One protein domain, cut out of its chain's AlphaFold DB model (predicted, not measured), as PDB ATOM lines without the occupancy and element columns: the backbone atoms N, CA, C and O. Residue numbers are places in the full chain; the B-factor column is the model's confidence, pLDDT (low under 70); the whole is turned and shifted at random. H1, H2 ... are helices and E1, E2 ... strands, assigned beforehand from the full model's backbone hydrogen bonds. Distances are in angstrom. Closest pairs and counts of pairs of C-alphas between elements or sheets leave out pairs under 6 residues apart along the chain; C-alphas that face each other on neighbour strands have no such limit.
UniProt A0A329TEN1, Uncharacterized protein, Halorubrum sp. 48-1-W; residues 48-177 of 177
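What this domain is: This is residues 48 to 177 of the 177 residues of an uncharacterized protein of Halorubrum sp. 48-1-W (UniProt A0A329TEN1). Two four-stranded sheets, E1 E6 E3 E2 and E4 E5 E7 E8, lie face to face as a sandwich. Edge strands E1 and E4 come close along one side, and the short helix H1 lies beyond one end. The printed part has 130 residues, with eight named strands and one named helix in the order E1 E2 E3 E4 E5 H1 E6 E7 E8, mostly strand. The first sheet is antiparallel, the second mixed; the whole is compact, with a radius of gyration of the C-alphas of 15.0 A and spans of 45 by 30 by 24 A.

Where its parts are: E1, residues 48 to 55, begins at C-alpha 48 (-2.748, -1.762, -27.045). E2 is residues 74 to 79; E3, residues 84 to 93, 26.9 A long, bends by 54 degrees at residue 89. E4, residues 98 to 108, measures 30.1 A and E5, residues 111 to 120, 28.8 A. H1 is residues 126 to 129. E6, residues 136 to 147, measures 34.4 A. E7 is residues 152 to 158; E8, residues 171 to 176, ends at C-alpha 176 (10.970, 4.930, -27.837).

How they stand to each other: Within hydrogen-bond range in the first sheet are N 52 and O 143 of E1 and E6, 2.9 A, N 87 and O 142 of E3 and E6, 2.8 A, and N 76 and O 88 of the hairpin E2 and E3, 2.8 A. In the second are N 103 and O 115 of the hairpin E4 and E5, N 114 and O 154 of the parallel E5 and E7, and N 155 and O 173 of the hairpin E7 and E8, each 2.8 A. Both sheets are twisted; their facing parts are 9.3 A centre to centre, strands at 26 degrees. The closest C-alphas of E1 and E4 are Val 53 and Gly 101, 5.9 A; of E2 and E8, Leu 77 and Phe 175, 7.0 A. H1 only grazes the second sheet, with 5 pairs of C-alphas within 10 A; it is too short for an O i to N i+4 pair, and its one O i to N i+3 pair is not within range.

The domain as a whole: The C-alphas farthest apart, Ser 127 and Asp 149, are 46.4 A apart. The printed part has no cut; the links E1 to E2 and E7 to E8 are long. Under pLDDT 70 are residues 69 to 70, 122, 127, 129 to 134 and 160 to 170.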
ATOM      1  N   LEU A  48      -3.535  -1.337 -28.191       93.06
ATOM      2  CA  LEU A  48      -2.748  -1.762 -27.045       93.06
ATOM      3  C   LEU A  48      -3.467  -2.949 -26.402       93.06
ATOM      4  O   LEU A  48      -4.578  -2.801 -25.876       93.06
ATOM      5  N   ALA A  49      -2.877  -4.131 -26.527       93.75
ATOM      6  CA  ALA A  49      -3.527  -5.395 -26.221       93.75
ATOM      7  C   ALA A  49      -2.889  -6.109 -25.029       93.75
ATOM      8  O   ALA A  49      -1.704  -5.961 -24.744       93.75
ATOM      9  N   ASP A  50      -3.725  -6.890 -24.350       95.50
ATOM     10  CA  ASP A  50      -3.354  -7.866 -23.321       95.50
ATOM     11  C   ASP A  50      -2.426  -7.328 -22.221       95.50
ATOM     12  O   ASP A  50      -1.578  -8.040 -21.683       95.50
ATOM     13  N   VAL A  51      -2.627  -6.061 -21.850       96.31
ATOM     14  CA  VAL A  51      -1.832  -5.384 -20.832       96.31
ATOM     15  C   VAL A  51      -2.121  -5.975 -19.459       96.31
ATOM     16  O   VAL A  51      -3.264  -5.965 -18.993       96.31
ATOM     17  N   ALA A  52      -1.082  -6.447 -18.785       95.31
ATOM     18  CA  ALA A  52      -1.154  -6.987 -17.435       95.31
ATOM     19  C   ALA A  52      -0.032  -6.416 -16.564       95.31
ATOM     20  O   ALA A  52       1.070  -6.153 -17.041       95.31
ATOM     21  N   VAL A  53      -0.333  -6.244 -15.277       94.50
ATOM     22  CA  VAL A  53       0.627  -5.819 -14.254       94.50
ATOM     23  C   VAL A  53       0.842  -6.985 -13.307       94.50
ATOM     24  O   VAL A  53      -0.107  -7.492 -12.704       94.50
ATOM     25  N   HIS A  54       2.092  -7.395 -13.170       94.75
ATOM     26  CA  HIS A  54       2.529  -8.449 -12.272       94.75
ATOM     27  C   HIS A  54       3.279  -7.786 -11.123       94.75
ATOM     28  O   HIS A  54       4.384  -7.272 -11.294       94.75
ATOM     29  N   ASN A  55       2.640  -7.756  -9.956       91.88
ATOM     30  CA  ASN A  55       3.254  -7.257  -8.732       91.88
ATOM     31  C   ASN A  55       4.035  -8.400  -8.078       91.88
ATOM     32  O   ASN A  55       3.544  -9.531  -8.028       91.88
ATOM     33  N   SER A  56       5.231  -8.110  -7.570       90.69
ATOM     34  CA  SER A  56       5.960  -9.045  -6.705       90.69
ATOM     35  C   SER A  56       5.243  -9.253  -5.372       90.69
ATOM     36  O   SER A  56       4.410  -8.438  -4.961       90.69
ATOM     37  N   THR A  57       5.574 -10.340  -4.679       87.75
ATOM     38  CA  THR A  57       5.058 -10.586  -3.333       87.75
ATOM     39  C   THR A  57       5.925  -9.886  -2.291       87.75
ATOM     40  O   THR A  57       7.075  -9.522  -2.544       87.75
ATOM     41  N   ILE A  58       5.381  -9.707  -1.089       85.31
ATOM     42  CA  ILE A  58       6.055  -8.988  -0.005       85.31
ATOM     43  C   ILE A  58       7.425  -9.571   0.378       85.31
ATOM     44  O   ILE A  58       8.282  -8.857   0.893       85.31
ATOM     45  N   GLU A  59       7.650 -10.859   0.138       88.06
ATOM     46  CA  GLU A  59       8.927 -11.526   0.390       88.06
ATOM     47  C   GLU A  59      10.071 -10.968  -0.468       88.06
ATOM     48  O   GLU A  59      11.225 -11.011  -0.036       88.06
ATOM     49  N   ASP A  60       9.755 -10.413  -1.640       90.00
ATOM     50  CA  ASP A  60      10.716  -9.796  -2.557       90.00
ATOM     51  C   ASP A  60      10.907  -8.297  -2.287       90.00
ATOM     52  O   ASP A  60      11.762  -7.639  -2.893       90.00
ATOM     53  N   TRP A  61      10.107  -7.729  -1.384       90.69
ATOM     54  CA  TRP A  61      10.133  -6.306  -1.092       90.69
ATOM     55  C   TRP A  61      11.233  -5.969  -0.100       90.69
ATOM     56  O   TRP A  61      11.553  -6.709   0.832       90.69
ATOM     57  N   VAL A  62      11.782  -4.774  -0.261       89.12
ATOM     58  CA  VAL A  62      12.727  -4.208   0.695       89.12
ATOM     59  C   VAL A  62      12.140  -2.988   1.375       89.12
ATOM     60  O   VAL A  62      11.261  -2.319   0.839       89.12
ATOM     61  N   VAL A  63      12.702  -2.640   2.526       85.88
ATOM     62  CA  VAL A  63      12.428  -1.350   3.157       85.88
ATOM     63  C   VAL A  63      13.096  -0.241   2.338       85.88
ATOM     64  O   VAL A  63      14.301  -0.296   2.075       85.88
ATOM     65  N   SER A  64      12.322   0.770   1.968       81.00
ATOM     66  CA  SER A  64      12.744   1.966   1.241       81.00
ATOM     67  C   SER A  64      12.106   3.199   1.892       81.00
ATOM     68  O   SER A  64      11.015   3.608   1.499       81.00
ATOM     69  N   PRO A  65      12.730   3.767   2.944       76.25
ATOM     70  CA  PRO A  65      12.143   4.868   3.703       76.25
ATOM     71  C   PRO A  65      11.940   6.121   2.838       76.25
ATOM     72  O   PRO A  65      12.751   6.370   1.941       76.25
ATOM     73  N   PRO A  66      10.933   6.955   3.146       72.81
ATOM     74  CA  PRO A  66      10.647   8.154   2.377       72.81
ATOM     75  C   PRO A  66      11.748   9.203   2.559       72.81
ATOM     76  O   PRO A  66      12.476   9.215   3.555       72.81
ATOM     77  N   HIS A  67      11.839  10.114   1.599       70.62
ATOM     78  CA  HIS A  67      12.816  11.196   1.491       70.62
ATOM     79  C   HIS A  67      14.276  10.734   1.425       70.62
ATOM     80  O   HIS A  67      15.189  11.491   1.760       70.62
ATOM     81  N   THR A  68      14.520   9.496   0.994       70.38
ATOM     82  CA  THR A  68      15.882   8.959   0.866       70.38
ATOM     83  C   THR A  68      16.399   8.987  -0.565       70.38
ATOM     84  O   THR A  68      17.600   8.810  -0.769       70.38
ATOM     85  N   MET A  69      15.515   9.193  -1.553       66.19
ATOM     86  CA  MET A  69      15.811   9.022  -2.987       66.19
ATOM     87  C   MET A  69      16.395   7.636  -3.318       66.19
ATOM     88  O   MET A  69      17.022   7.434  -4.359       66.19
ATOM     89  N   HIS A  70      16.230   6.671  -2.415       69.88
ATOM     90  CA  HIS A  70      16.745   5.326  -2.578       69.88
ATOM     91  C   HIS A  70      15.779   4.528  -3.462       69.88
ATOM     92  O   HIS A  70      14.627   4.379  -3.096       69.88
ATOM     93  N   ARG A  71      16.263   3.941  -4.571       75.69
ATOM     94  CA  ARG A  71      15.455   3.145  -5.531       75.69
ATOM     95  C   ARG A  71      14.291   3.952  -6.119       75.69
ATOM     96  O   ARG A  71      13.172   3.817  -5.669       75.69
ATOM     97  N   VAL A  72      14.557   4.795  -7.111       80.25
ATOM     98  CA  VAL A  72      13.503   5.571  -7.791       80.25
ATOM     99  C   VAL A  72      12.543   4.627  -8.525       80.25
ATOM    100  O   VAL A  72      12.982   3.607  -9.058       80.25
ATOM    101  N   ASP A  73      11.253   4.969  -8.533       85.88
ATOM    102  CA  ASP A  73      10.254   4.261  -9.332       85.88
ATOM    103  C   ASP A  73      10.652   4.309 -10.804       85.88
ATOM    104  O   ASP A  73      11.028   5.355 -11.332       85.88
ATOM    105  N   GLY A  74      10.617   3.163 -11.468       88.81
ATOM    106  CA  GLY A  74      11.082   3.099 -12.841       88.81
ATOM    107  C   GLY A  74      10.923   1.724 -13.449       88.81
ATOM    108  O   GLY A  74      10.868   0.719 -12.741       88.81
ATOM    109  N   LEU A  75      10.867   1.719 -14.775       93.25
ATOM    110  CA  LEU A  75      10.811   0.533 -15.612       93.25
ATOM    111  C   LEU A  75      11.831   0.657 -16.745       93.25
ATOM    112  O   LEU A  75      12.076   1.750 -17.257       93.25
ATOM    113  N   GLU A  76      12.360  -0.477 -17.176       95.81
ATOM    114  CA  GLU A  76      13.121  -0.640 -18.410       95.81
ATOM    115  C   GLU A  76      12.282  -1.451 -19.401       95.81
ATOM    116  O   GLU A  76      11.718  -2.482 -19.038       95.81
ATOM    117  N   LEU A  77      12.174  -0.976 -20.646       97.06
ATOM    118  CA  LEU A  77      11.337  -1.592 -21.678       97.06
ATOM    119  C   LEU A  77      12.151  -2.504 -22.600       97.06
ATOM    120  O   LEU A  77      13.180  -2.101 -23.140       97.06
ATOM    121  N   THR A  78      11.615  -3.692 -22.858       97.50
ATOM    122  CA  THR A  78      11.996  -4.566 -23.973       97.50
ATOM    123  C   THR A  78      10.786  -4.784 -24.876       97.50
ATOM    124  O   THR A  78       9.686  -5.026 -24.379       97.50
ATOM    125  N   VAL A  79      10.991  -4.706 -26.194       96.31
ATOM    126  CA  VAL A  79       9.966  -4.976 -27.213       96.31
ATOM    127  C   VAL A  79      10.500  -6.020 -28.189       96.31
ATOM    128  O   VAL A  79      11.601  -5.875 -28.726       96.31
ATOM    129  N   ASP A  80       9.722  -7.071 -28.403       94.88
ATOM    130  CA  ASP A  80      10.006  -8.141 -29.347       94.88
ATOM    131  C   ASP A  80       9.561  -7.761 -30.767       94.88
ATOM    132  O   ASP A  80       8.754  -6.857 -30.992       94.88
ATOM    133  N   GLY A  81      10.087  -8.472 -31.768       90.12
ATOM    134  CA  GLY A  81       9.810  -8.176 -33.180       90.12
ATOM    135  C   GLY A  81       8.356  -8.393 -33.620       90.12
ATOM    136  O   GLY A  81       8.004  -8.014 -34.735       90.12
ATOM    137  N   ASP A  82       7.528  -9.015 -32.783       92.94
ATOM    138  CA  ASP A  82       6.089  -9.201 -32.981       92.94
ATOM    139  C   ASP A  82       5.233  -8.177 -32.211       92.94
ATOM    140  O   ASP A  82       4.008  -8.262 -32.260       92.94
ATOM    141  N   GLY A  83       5.860  -7.200 -31.548       94.75
ATOM    142  CA  GLY A  83       5.183  -6.148 -30.790       94.75
ATOM    143  C   GLY A  83       4.863  -6.523 -29.342       94.75
ATOM    144  O   GLY A  83       4.370  -5.667 -28.602       94.75
ATOM    145  N   ALA A  84       5.162  -7.752 -28.903       97.81
ATOM    146  CA  ALA A  84       5.087  -8.099 -27.490       97.81
ATOM    147  C   ALA A  84       6.097  -7.259 -26.702       97.81
ATOM    148  O   ALA A  84       7.245  -7.095 -27.114       97.81
ATOM    149  N   PHE A  85       5.684  -6.708 -25.566       97.88
ATOM    150  CA  PHE A  85       6.568  -5.923 -24.717       97.88
ATOM    151  C   PHE A  85       6.556  -6.412 -23.276       97.88
ATOM    152  O   PHE A  85       5.548  -6.897 -22.755       97.88
ATOM    153  N   THR A  86       7.697  -6.215 -22.623       98.19
ATOM    154  CA  THR A  86       7.878  -6.389 -21.184       98.19
ATOM    155  C   THR A  86       8.588  -5.154 -20.644       98.19
ATOM    156  O   THR A  86       9.661  -4.797 -21.126       98.19
ATOM    157  N   ALA A  87       7.989  -4.492 -19.660       97.75
ATOM    158  CA  ALA A  87       8.601  -3.403 -18.916       97.75
ATOM    159  C   ALA A  87       8.844  -3.857 -17.472       97.75
ATOM    160  O   ALA A  87       7.888  -4.164 -16.757       97.75
ATOM    161  N   GLU A  88      10.103  -3.929 -17.050       97.62
ATOM    162  CA  GLU A  88      10.503  -4.467 -15.744       97.62
ATOM    163  C   GLU A  88      11.200  -3.410 -14.901       97.62
ATOM    164  O   GLU A  88      11.967  -2.595 -15.406       97.62
ATOM    165  N   GLY A  89      10.966  -3.434 -13.596       94.56
ATOM    166  CA  GLY A  89      11.643  -2.538 -12.673       94.56
ATOM    167  C   GLY A  89      11.056  -2.661 -11.284       94.56
ATOM    168  O   GLY A  89      10.853  -3.772 -10.796       94.56
ATOM    169  N   GLY A  90      10.774  -1.537 -10.637       92.12
ATOM    170  CA  GLY A  90      10.166  -1.569  -9.315       92.12
ATOM    171  C   GLY A  90       9.542  -0.250  -8.911       92.12
ATOM    172  O   GLY A  90       9.970   0.816  -9.362       92.12
ATOM    173  N   PHE A  91       8.541  -0.359  -8.042       90.06
ATOM    174  CA  PHE A  91       7.770   0.761  -7.514       90.06
ATOM    175  C   PHE A  91       7.760   0.754  -5.990       90.06
ATOM    176  O   PHE A  91       7.958  -0.282  -5.342       90.06
ATOM    177  N   HIS A  92       7.493   1.922  -5.419       87.75
ATOM    178  CA  HIS A  92       7.191   2.046  -4.006       87.75
ATOM    179  C   HIS A  92       5.756   1.626  -3.691       87.75
ATOM    180  O   HIS A  92       4.812   1.969  -4.400       87.75
ATOM    181  N   TYR A  93       5.608   0.924  -2.570       84.31
ATOM    182  CA  TYR A  93       4.331   0.518  -2.005       84.31
ATOM    183  C   TYR A  93       4.186   1.095  -0.599       84.31
ATOM    184  O   TYR A  93       5.068   0.925   0.254       84.31
ATOM    185  N   ARG A  94       3.036   1.715  -0.328       77.50
ATOM    186  CA  ARG A  94       2.755   2.348   0.966       77.50
ATOM    187  C   ARG A  94       2.758   1.367   2.114       77.50
ATOM    188  O   ARG A  94       3.369   1.585   3.161       77.50
ATOM    189  N   ASN A  95       2.061   0.261   1.899       78.50
ATOM    190  CA  ASN A  95       1.842  -0.770   2.888       78.50
ATOM    191  C   ASN A  95       1.923  -2.152   2.238       78.50
ATOM    192  O   ASN A  95       2.028  -2.299   1.023       78.50
ATOM    193  N   LYS A  96       1.863  -3.175   3.086       79.25
ATOM    194  CA  LYS A  96       1.959  -4.591   2.710       79.25
ATOM    195  C   LYS A  96       0.811  -5.085   1.825       79.25
ATOM    196  O   LYS A  96       0.916  -6.159   1.251       79.25
ATOM    197  N   CYS A  97      -0.264  -4.308   1.753       82.81
ATOM    198  CA  CYS A  97      -1.436  -4.553   0.926       82.81
ATOM    199  C   CYS A  97      -1.415  -3.744  -0.371       82.81
ATOM    200  O   CYS A  97      -2.409  -3.747  -1.094       82.81
ATOM    201  N   GLY A  98      -0.337  -3.008  -0.647       83.88
ATOM    202  CA  GLY A  98      -0.223  -2.195  -1.842       83.88
ATOM    203  C   GLY A  98      -0.216  -3.039  -3.106       83.88
ATOM    204  O   GLY A  98       0.383  -4.111  -3.159       83.88
ATOM    205  N   TYR A  99      -0.880  -2.532  -4.133       87.25
ATOM    206  CA  TYR A  99      -1.056  -3.221  -5.399       87.25
ATOM    207  C   TYR A  99      -1.118  -2.207  -6.538       87.25
ATOM    208  O   TYR A  99      -1.842  -1.222  -6.434       87.25
ATOM    209  N   PHE A 100      -0.424  -2.451  -7.648       89.56
ATOM    210  CA  PHE A 100      -0.609  -1.668  -8.871       89.56
ATOM    211  C   PHE A 100      -1.443  -2.435  -9.889       89.56
ATOM    212  O   PHE A 100      -1.142  -3.583 -10.210       89.56
ATOM    213  N   GLY A 101      -2.459  -1.783 -10.444       90.38
ATOM    214  CA  GLY A 101      -3.241  -2.331 -11.550       90.38
ATOM    215  C   GLY A 101      -3.396  -1.339 -12.693       90.38
ATOM    216  O   GLY A 101      -3.041  -0.163 -12.578       90.38
ATOM    217  N   VAL A 102      -3.941  -1.819 -13.809       91.19
ATOM    218  CA  VAL A 102      -4.226  -0.969 -14.971       91.19
ATOM    219  C   VAL A 102      -5.403  -0.067 -14.622       91.19
ATOM    220  O   VAL A 102      -6.477  -0.559 -14.309       91.19
ATOM    221  N   ASN A 103      -5.239   1.246 -14.686       88.69
ATOM    222  CA  ASN A 103      -6.340   2.191 -14.512       88.69
ATOM    223  C   ASN A 103      -6.994   2.537 -15.852       88.69
ATOM    224  O   ASN A 103      -8.218   2.491 -15.984       88.69
ATOM    225  N   HIS A 104      -6.175   2.859 -16.853       88.50
ATOM    226  CA  HIS A 104      -6.643   3.308 -18.160       88.50
ATOM    227  C   HIS A 104      -5.619   2.965 -19.246       88.50
ATOM    228  O   HIS A 104      -4.419   3.113 -19.042       88.50
ATOM    229  N   LEU A 105      -6.089   2.493 -20.396       90.12
ATOM    230  CA  LEU A 105      -5.302   2.249 -21.601       90.12
ATOM    231  C   LEU A 105      -5.849   3.133 -22.705       90.12
ATOM    232  O   LEU A 105      -7.055   3.115 -22.921       90.12
ATOM    233  N   TYR A 106      -5.001   3.846 -23.439       89.00
ATOM    234  CA  TYR A 106      -5.462   4.473 -24.674       89.00
ATOM    235  C   TYR A 106      -4.377   4.601 -25.738       89.00
ATOM    236  O   TYR A 106      -3.189   4.717 -25.426       89.00
ATOM    237  N   VAL A 107      -4.798   4.611 -27.002       89.06
ATOM    238  CA  VAL A 107      -3.950   4.897 -28.162       89.06
ATOM    239  C   VAL A 107      -4.291   6.267 -28.738       89.06
ATOM    240  O   VAL A 107      -5.456   6.642 -28.861       89.06
ATOM    241  N   ARG A 108      -3.255   7.031 -29.094       88.31
ATOM    242  CA  ARG A 108      -3.385   8.288 -29.835       88.31
ATOM    243  C   ARG A 108      -2.169   8.521 -30.728       88.31
ATOM    244  O   ARG A 108      -1.050   8.703 -30.253       88.31
ATOM    245  N   GLY A 109      -2.403   8.596 -32.024       89.38
ATOM    246  CA  GLY A 109      -1.414   8.682 -33.081       89.38
ATOM    247  C   GLY A 109      -0.387   7.550 -32.973       89.38
ATOM    248  O   GLY A 109      -0.737   6.371 -32.995       89.38
ATOM    249  N   PRO A 110       0.911   7.873 -32.881       92.25
ATOM    250  CA  PRO A 110       1.959   6.873 -32.703       92.25
ATOM    251  C   PRO A 110       2.188   6.467 -31.237       92.25
ATOM    252  O   PRO A 110       3.124   5.718 -30.966       92.25
ATOM    253  N   THR A 111       1.384   6.957 -30.288       93.19
ATOM    254  CA  THR A 111       1.611   6.755 -28.852       93.19
ATOM    255  C   THR A 111       0.583   5.806 -28.242       93.19
ATOM    256  O   THR A 111      -0.619   6.082 -28.251       93.19
ATOM    257  N   ALA A 112       1.068   4.720 -27.643       93.69
ATOM    258  CA  ALA A 112       0.321   3.868 -26.725       93.69
ATOM    259  C   ALA A 112       0.548   4.353 -25.287       93.69
ATOM    260  O   ALA A 112       1.690   4.583 -24.894       93.69
ATOM    261  N   THR A 113      -0.510   4.523 -24.494       93.38
ATOM    262  CA  THR A 113      -0.398   4.969 -23.096       93.38
ATOM    263  C   THR A 113      -1.081   4.003 -22.136       93.38
ATOM    264  O   THR A 113      -2.242   3.639 -22.326       93.38
ATOM    265  N   ILE A 114      -0.364   3.646 -21.071       93.81
ATOM    266  CA  ILE A 114      -0.832   2.857 -19.931       93.81
ATOM    267  C   ILE A 114      -0.829   3.760 -18.701       93.81
ATOM    268  O   ILE A 114       0.219   4.265 -18.312       93.81
ATOM    269  N   TYR A 115      -1.971   3.925 -18.047       91.19
ATOM    270  CA  TYR A 115      -2.037   4.421 -16.678       91.19
ATOM    271  C   TYR A 115      -2.044   3.235 -15.724       91.19
ATOM    272  O   TYR A 115      -2.951   2.401 -15.763       91.19
ATOM    273  N   LEU A 116      -1.049   3.186 -14.852       91.62
ATOM    274  CA  LEU A 116      -0.993   2.309 -13.696       91.62
ATOM    275  C   LEU A 116      -1.417   3.109 -12.478       91.62
ATOM    276  O   LEU A 116      -1.025   4.262 -12.335       91.62
ATOM    277  N   ALA A 117      -2.201   2.512 -11.596       88.19
ATOM    278  CA  ALA A 117      -2.604   3.167 -10.363       88.19
ATOM    279  C   ALA A 117      -2.326   2.278  -9.164       88.19
ATOM    280  O   ALA A 117      -2.575   1.069  -9.216       88.19
ATOM    281  N   TYR A 118      -1.857   2.901  -8.085       86.06
ATOM    282  CA  TYR A 118      -1.827   2.249  -6.788       86.06
ATOM    283  C   TYR A 118      -3.254   2.051  -6.271       86.06
ATOM    284  O   TYR A 118      -4.083   2.965  -6.245       86.06
ATOM    285  N   SER A 119      -3.507   0.848  -5.790       84.31
ATOM    286  CA  SER A 119      -4.690   0.443  -5.053       84.31
ATOM    287  C   SER A 119      -4.287  -0.540  -3.951       84.31
ATOM    288  O   SER A 119      -3.102  -0.743  -3.678       84.31
ATOM    289  N   HIS A 120      -5.269  -1.151  -3.301       82.94
ATOM    290  CA  HIS A 120      -5.019  -2.230  -2.354       82.94
ATOM    291  C   HIS A 120      -5.438  -3.571  -2.936       82.94
ATOM    292  O   HIS A 120      -6.417  -3.656  -3.680       82.94
ATOM    293  N   ASP A 121      -4.716  -4.622  -2.557       76.38
ATOM    294  CA  ASP A 121      -5.144  -5.989  -2.818       76.38
ATOM    295  C   ASP A 121      -6.545  -6.197  -2.201       76.38
ATOM    296  O   ASP A 121      -6.710  -6.023  -0.986       76.38
ATOM    297  N   PRO A 122      -7.570  -6.564  -2.996       69.56
ATOM    298  CA  PRO A 122      -8.919  -6.802  -2.486       69.56
ATOM    299  C   PRO A 122      -9.003  -7.966  -1.486       69.56
ATOM    300  O   PRO A 122     -10.019  -8.101  -0.803       69.56
ATOM    301  N   ALA A 123      -7.976  -8.815  -1.389       76.69
ATOM    302  CA  ALA A 123      -7.882  -9.856  -0.371       76.69
ATOM    303  C   ALA A 123      -7.518  -9.313   1.023       76.69
ATOM    304  O   ALA A 123      -7.745 -10.011   2.015       76.69
ATOM    305  N   CYS A 124      -6.985  -8.091   1.122       77.00
ATOM    306  CA  CYS A 124      -6.640  -7.480   2.401       77.00
ATOM    307  C   CYS A 124      -7.868  -6.990   3.174       77.00
ATOM    308  O   CYS A 124      -8.817  -6.428   2.623       77.00
ATOM    309  N   SER A 125      -7.825  -7.134   4.497       75.94
ATOM    310  CA  SER A 125      -8.818  -6.535   5.388       75.94
ATOM    311  C   SER A 125      -8.632  -5.018   5.506       75.94
ATOM    312  O   SER A 125      -7.519  -4.498   5.428       75.94
ATOM    313  N   GLU A 126      -9.710  -4.289   5.816       71.12
ATOM    314  CA  GLU A 126      -9.625  -2.845   6.093       71.12
ATOM    315  C   GLU A 126      -8.618  -2.499   7.204       71.12
ATOM    316  O   GLU A 126      -8.042  -1.413   7.201       71.12
ATOM    317  N   SER A 127      -8.425  -3.388   8.183       67.88
ATOM    318  CA  SER A 127      -7.441  -3.189   9.249       67.88
ATOM    319  C   SER A 127      -6.004  -3.258   8.745       67.88
ATOM    320  O   SER A 127      -5.183  -2.478   9.212       67.88
ATOM    321  N   GLU A 128      -5.710  -4.147   7.796       70.12
ATOM    322  CA  GLU A 128      -4.378  -4.282   7.193       70.12
ATOM    323  C   GLU A 128      -4.088  -3.120   6.244       70.12
ATOM    324  O   GLU A 128      -2.984  -2.589   6.236       70.12
ATOM    325  N   VAL A 129      -5.109  -2.642   5.528       69.25
ATOM    326  CA  VAL A 129      -5.023  -1.431   4.698       69.25
ATOM    327  C   VAL A 129      -4.703  -0.181   5.531       69.25
ATOM    328  O   VAL A 129      -3.960   0.694   5.087       69.25
ATOM    329  N   ARG A 130      -5.254  -0.080   6.749       66.12
ATOM    330  CA  ARG A 130      -5.002   1.045   7.671       66.12
ATOM    331  C   ARG A 130      -3.653   0.967   8.382       66.12
ATOM    332  O   ARG A 130      -3.265   1.951   9.012       66.12
ATOM    333  N   ASP A 131      -2.956  -0.163   8.307       66.94
ATOM    334  CA  ASP A 131      -1.577  -0.274   8.773       66.94
ATOM    335  C   ASP A 131      -0.647   0.323   7.706       66.94
ATOM    336  O   ASP A 131      -0.024  -0.367   6.903       66.94
ATOM    337  N   GLU A 132      -0.608   1.656   7.659       61.59
ATOM    338  CA  GLU A 132       0.146   2.454   6.676       61.59
ATOM    339  C   GLU A 132       1.679   2.337   6.843       61.59
ATOM    340  O   GLU A 132       2.443   3.003   6.145       61.59
ATOM    341  N   GLY A 133       2.152   1.523   7.793       61.75
ATOM    342  CA  GLY A 133       3.558   1.364   8.135       61.75
ATOM    343  C   GLY A 133       4.261   0.349   7.243       61.75
ATOM    344  O   GLY A 133       4.239  -0.853   7.514       61.75
ATOM    345  N   GLY A 134       4.939   0.826   6.201       62.12
ATOM    346  CA  GLY A 134       5.674  -0.064   5.314       62.12
ATOM    347  C   GLY A 134       6.864   0.547   4.603       62.12
ATOM    348  O   GLY A 134       7.983   0.078   4.803       62.12
ATOM    349  N   TYR A 135       6.608   1.588   3.805       76.38
ATOM    350  CA  TYR A 135       7.585   2.204   2.900       76.38
ATOM    351  C   TYR A 135       8.419   1.137   2.187       76.38
ATOM    352  O   TYR A 135       9.606   0.948   2.463       76.38
ATOM    353  N   TRP A 136       7.751   0.362   1.341       86.62
ATOM    354  CA  TRP A 136       8.351  -0.776   0.662       86.62
ATOM    355  C   TRP A 136       8.751  -0.403  -0.756       86.62
ATOM    356  O   TRP A 136       8.142   0.466  -1.368       86.62
ATOM    357  N   TYR A 137       9.754  -1.088  -1.287       88.94
ATOM    358  CA  TYR A 137      10.067  -1.079  -2.709       88.94
ATOM    359  C   TYR A 137      10.103  -2.516  -3.206       88.94
ATOM    360  O   TYR A 137      10.849  -3.338  -2.657       88.94
ATOM    361  N   GLY A 138       9.301  -2.805  -4.223       91.75
ATOM    362  CA  GLY A 138       9.099  -4.147  -4.753       91.75
ATOM    363  C   GLY A 138       9.290  -4.195  -6.268       91.75
ATOM    364  O   GLY A 138       8.956  -3.222  -6.949       91.75
ATOM    365  N   PRO A 139       9.810  -5.309  -6.812       95.56
ATOM    366  CA  PRO A 139       9.825  -5.533  -8.250       95.56
ATOM    367  C   PRO A 139       8.420  -5.524  -8.863       95.56
ATOM    368  O   PRO A 139       7.450  -5.967  -8.241       95.56
ATOM    369  N   VAL A 140       8.319  -5.067 -10.105       95.25
ATOM    370  CA  VAL A 140       7.075  -5.060 -10.876       95.25
ATOM    371  C   VAL A 140       7.377  -5.321 -12.348       95.25
ATOM    372  O   VAL A 140       8.399  -4.871 -12.876       95.25
ATOM    373  N   THR A 141       6.467  -6.026 -13.009       97.50
ATOM    374  CA  THR A 141       6.548  -6.301 -14.443       97.50
ATOM    375  C   THR A 141       5.237  -5.910 -15.109       97.50
ATOM    376  O   THR A 141       4.158  -6.287 -14.654       97.50
ATOM    377  N   VAL A 142       5.316  -5.175 -16.213       97.62
ATOM    378  CA  VAL A 142       4.174  -4.827 -17.062       97.62
ATOM    379  C   VAL A 142       4.366  -5.504 -18.407       97.62
ATOM    380  O   VAL A 142       5.381  -5.299 -19.066       97.62
ATOM    381  N   THR A 143       3.396  -6.305 -18.824       98.19
ATOM    382  CA  THR A 143       3.424  -7.008 -20.113       98.19
ATOM    383  C   THR A 143       2.285  -6.537 -20.992       98.19
ATOM    384  O   THR A 143       1.253  -6.133 -20.462       98.19
ATOM    385  N   GLY A 144       2.425  -6.661 -22.307       97.50
ATOM    386  CA  GLY A 144       1.334  -6.471 -23.264       97.50
ATOM    387  C   GLY A 144       1.806  -6.634 -24.706       97.50
ATOM    388  O   GLY A 144       2.917  -7.101 -24.949       97.50
ATOM    389  N   SER A 145       0.964  -6.238 -25.657       97.06
ATOM    390  CA  SER A 145       1.271  -6.227 -27.090       97.06
ATOM    391  C   SER A 145       0.901  -4.891 -27.726       97.06
ATOM    392  O   SER A 145      -0.147  -4.305 -27.434       97.06
ATOM    393  N   LEU A 146       1.781  -4.418 -28.601       95.44
ATOM    394  CA  LEU A 146       1.595  -3.268 -29.474       95.44
ATOM    395  C   LEU A 146       1.140  -3.773 -30.848       95.44
ATOM    396  O   LEU A 146       1.954  -4.087 -31.714       95.44
ATOM    397  N   ASP A 147      -0.172  -3.849 -31.062       94.00
ATOM    398  CA  ASP A 147      -0.725  -4.297 -32.339       94.00
ATOM    399  C   ASP A 147      -0.824  -3.092 -33.290       94.00
ATOM    400  O   ASP A 147      -1.769  -2.305 -33.205       94.00
ATOM    401  N   GLY A 148       0.152  -2.933 -34.184       92.00
ATOM    402  CA  GLY A 148       0.237  -1.830 -35.149       92.00
ATOM    403  C   GLY A 148       1.532  -1.028 -35.011       92.00
ATOM    404  O   GLY A 148       2.402  -1.367 -34.216       92.00
ATOM    405  N   ASP A 149       1.665   0.043 -35.792       91.31
ATOM    406  CA  ASP A 149       2.883   0.861 -35.784       91.31
ATOM    407  C   ASP A 149       2.828   1.916 -34.665       91.31
ATOM    408  O   ASP A 149       1.968   2.810 -34.677       91.31
ATOM    409  N   PHE A 150       3.761   1.844 -33.716       93.88
ATOM    410  CA  PHE A 150       3.908   2.791 -32.608       93.88
ATOM    411  C   PHE A 150       5.341   3.317 -32.541       93.88
ATOM    412  O   PHE A 150       6.283   2.548 -32.683       93.88
ATOM    413  N   ASP A 151       5.490   4.612 -32.259       94.81
ATOM    414  CA  ASP A 151       6.801   5.228 -32.005       94.81
ATOM    415  C   ASP A 151       7.085   5.316 -30.499       94.81
ATOM    416  O   ASP A 151       8.216   5.547 -30.071       94.81
ATOM    417  N   THR A 152       6.036   5.242 -29.670       95.94
ATOM    418  CA  THR A 152       6.145   5.518 -28.238       95.94
ATOM    419  C   THR A 152       5.211   4.656 -27.406       95.94
ATOM    420  O   THR A 152       3.997   4.641 -27.634       95.94
ATOM    421  N   LEU A 153       5.767   4.033 -26.366       96.62
ATOM    422  CA  LEU A 153       5.013   3.520 -25.228       96.62
ATOM    423  C   LEU A 153       5.198   4.474 -24.047       96.62
ATOM    424  O   LEU A 153       6.321   4.773 -23.643       96.62
ATOM    425  N   ARG A 154       4.093   4.945 -23.475       95.94
ATOM    426  CA  ARG A 154       4.081   5.768 -22.268       95.94
ATOM    427  C   ARG A 154       3.425   5.004 -21.127       95.94
ATOM    428  O   ARG A 154       2.306   4.523 -21.273       95.94
ATOM    429  N   ILE A 155       4.090   4.939 -19.982       94.12
ATOM    430  CA  ILE A 155       3.546   4.364 -18.750       94.12
ATOM    431  C   ILE A 155       3.489   5.470 -17.701       94.12
ATOM    432  O   ILE A 155       4.507   6.065 -17.357       94.12
ATOM    433  N   ILE A 156       2.289   5.768 -17.216       90.75
ATOM    434  CA  ILE A 156       2.028   6.809 -16.227       90.75
ATOM    435  C   ILE A 156       1.638   6.140 -14.914       90.75
ATOM    436  O   ILE A 156       0.673   5.383 -14.869       90.75
ATOM    437  N   LEU A 157       2.372   6.438 -13.851       87.38
ATOM    438  CA  LEU A 157       2.097   5.990 -12.492       87.38
ATOM    439  C   LEU A 157       1.251   7.036 -11.773       87.38
ATOM    440  O   LEU A 157       1.717   8.143 -11.514       87.38
ATOM    441  N   LEU A 158       0.014   6.682 -11.444       84.44
ATOM    442  CA  LEU A 158      -0.880   7.470 -10.606       84.44
ATOM    443  C   LEU A 158      -0.672   7.081  -9.145       84.44
ATOM    444  O   LEU A 158      -0.725   5.895  -8.803       84.44
ATOM    445  N   ASN A 159      -0.464   8.092  -8.301       75.88
ATOM    446  CA  ASN A 159      -0.062   7.929  -6.904       75.88
ATOM    447  C   ASN A 159       1.232   7.100  -6.771       75.88
ATOM    448  O   ASN A 159       1.382   6.309  -5.842       75.88
ATOM    449  N   GLY A 160       2.146   7.259  -7.736       60.97
ATOM    450  CA  GLY A 160       3.498   6.708  -7.677       60.97
ATOM    451  C   GLY A 160       4.444   7.651  -6.935       60.97
ATOM    452  O   GLY A 160       4.130   8.821  -6.741       60.97
ATOM    453  N   ASN A 161       5.627   7.165  -6.567       57.19
ATOM    454  CA  ASN A 161       6.738   7.936  -6.003       57.19
ATOM    455  C   ASN A 161       6.552   8.463  -4.564       57.19
ATOM    456  O   ASN A 161       6.890   9.598  -4.223       57.19
ATOM    457  N   GLU A 162       6.120   7.581  -3.659       57.34
ATOM    458  CA  GLU A 162       6.025   7.890  -2.224       57.34
ATOM    459  C   GLU A 162       7.374   8.214  -1.552       57.34
ATOM    460  O   GLU A 162       7.410   8.770  -0.452       57.34
ATOM    461  N   ASN A 163       8.508   7.917  -2.198       47.84
ATOM    462  CA  ASN A 163       9.825   8.221  -1.638       47.84
ATOM    463  C   ASN A 163      10.180   9.713  -1.709       47.84
ATOM    464  O   ASN A 163      11.049  10.169  -0.974       47.84
ATOM    465  N   LEU A 164       9.516  10.525  -2.528       51.47
ATOM    466  CA  LEU A 164       9.742  11.977  -2.495       51.47
ATOM    467  C   LEU A 164       8.872  12.690  -1.448       51.47
ATOM    468  O   LEU A 164       9.160  13.834  -1.096       51.47
ATOM    469  N   GLY A 165       7.884  11.987  -0.881       48.97
ATOM    470  CA  GLY A 165       6.973  12.475   0.157       48.97
ATOM    471  C   GLY A 165       6.121  13.675  -0.260       48.97
ATOM    472  O   GLY A 165       5.644  14.422   0.593       48.97
ATOM    473  N   GLU A 166       5.919  13.852  -1.564       53.12
ATOM    474  CA  GLU A 166       4.810  14.636  -2.093       53.12
ATOM    475  C   GLU A 166       3.636  13.674  -2.297       53.12
ATOM    476  O   GLU A 166       3.752  12.679  -3.003       53.12
ATOM    477  N   PHE A 167       2.523  13.926  -1.608       48.34
ATOM    478  CA  PHE A 167       1.453  12.943  -1.403       48.34
ATOM    479  C   PHE A 167       0.597  12.615  -2.643       48.34
ATOM    480  O   PHE A 167      -0.318  11.816  -2.513       48.34
ATOM    481  N   ASP A 168       0.913  13.160  -3.823       53.59
ATOM    482  CA  ASP A 168       0.163  12.963  -5.075       53.59
ATOM    483  C   ASP A 168       1.081  13.114  -6.313       53.59
ATOM    484  O   ASP A 168       0.834  13.937  -7.200       53.59
ATOM    485  N   SER A 169       2.187  12.369  -6.391       59.91
ATOM    486  CA  SER A 169       3.035  12.403  -7.590       59.91
ATOM    487  C   SER A 169       2.484  11.507  -8.701       59.91
ATOM    488  O   SER A 169       2.313  10.297  -8.562       59.91
ATOM    489  N   THR A 170       2.205  12.128  -9.847       68.81
ATOM    490  CA  THR A 170       2.086  11.412 -11.118       68.81
ATOM    491  C   THR A 170       3.471  11.329 -11.736       68.81
ATOM    492  O   THR A 170       4.068  12.372 -12.005       68.81
ATOM    493  N   ASP A 171       3.968  10.120 -11.981       79.44
ATOM    494  CA  ASP A 171       5.230   9.921 -12.696       79.44
ATOM    495  C   ASP A 171       4.966   9.414 -14.116       79.44
ATOM    496  O   ASP A 171       4.043   8.637 -14.348       79.44
ATOM    497  N   THR A 172       5.739   9.890 -15.087       87.25
ATOM    498  CA  THR A 172       5.591   9.520 -16.500       87.25
ATOM    499  C   THR A 172       6.892   8.935 -17.014       87.25
ATOM    500  O   THR A 172       7.897   9.632 -17.132       87.25
ATOM    501  N   MET A 173       6.833   7.670 -17.409       90.69
ATOM    502  CA  MET A 173       7.900   6.973 -18.114       90.69
ATOM    503  C   MET A 173       7.543   6.904 -19.597       90.69
ATOM    504  O   MET A 173       6.439   6.492 -19.961       90.69
ATOM    505  N   GLU A 174       8.462   7.318 -20.462       93.88
ATOM    506  CA  GLU A 174       8.266   7.321 -21.911       93.88
ATOM    507  C   GLU A 174       9.405   6.570 -22.598       93.88
ATOM    508  O   GLU A 174      10.581   6.819 -22.325       93.88
ATOM    509  N   PHE A 175       9.042   5.650 -23.488       93.81
ATOM    510  CA  PHE A 175       9.957   4.749 -24.171       93.81
ATOM    511  C   PHE A 175       9.803   4.894 -25.683       93.81
ATOM    512  O   PHE A 175       8.687   4.814 -26.201       93.81
ATOM    513  N   GLY A 176      10.923   5.079 -26.383       92.12
ATOM    514  CA  GLY A 176      10.970   4.930 -27.837       92.12
ATOM    515  C   GLY A 176      10.960   3.450 -28.218       92.12
ATOM    516  O   GLY A 176      11.640   2.659 -27.559       92.12
ATOM    517  N   ILE A 177      10.187   3.106 -29.248       87.25
ATOM    518  CA  ILE A 177      10.042   1.742 -29.785       87.25
ATOM    519  C   ILE A 177      10.850   1.606 -31.078       87.25
ATOM    520  O   ILE A 177      10.889   2.586 -31.857       87.25
TER     521      ILE A 177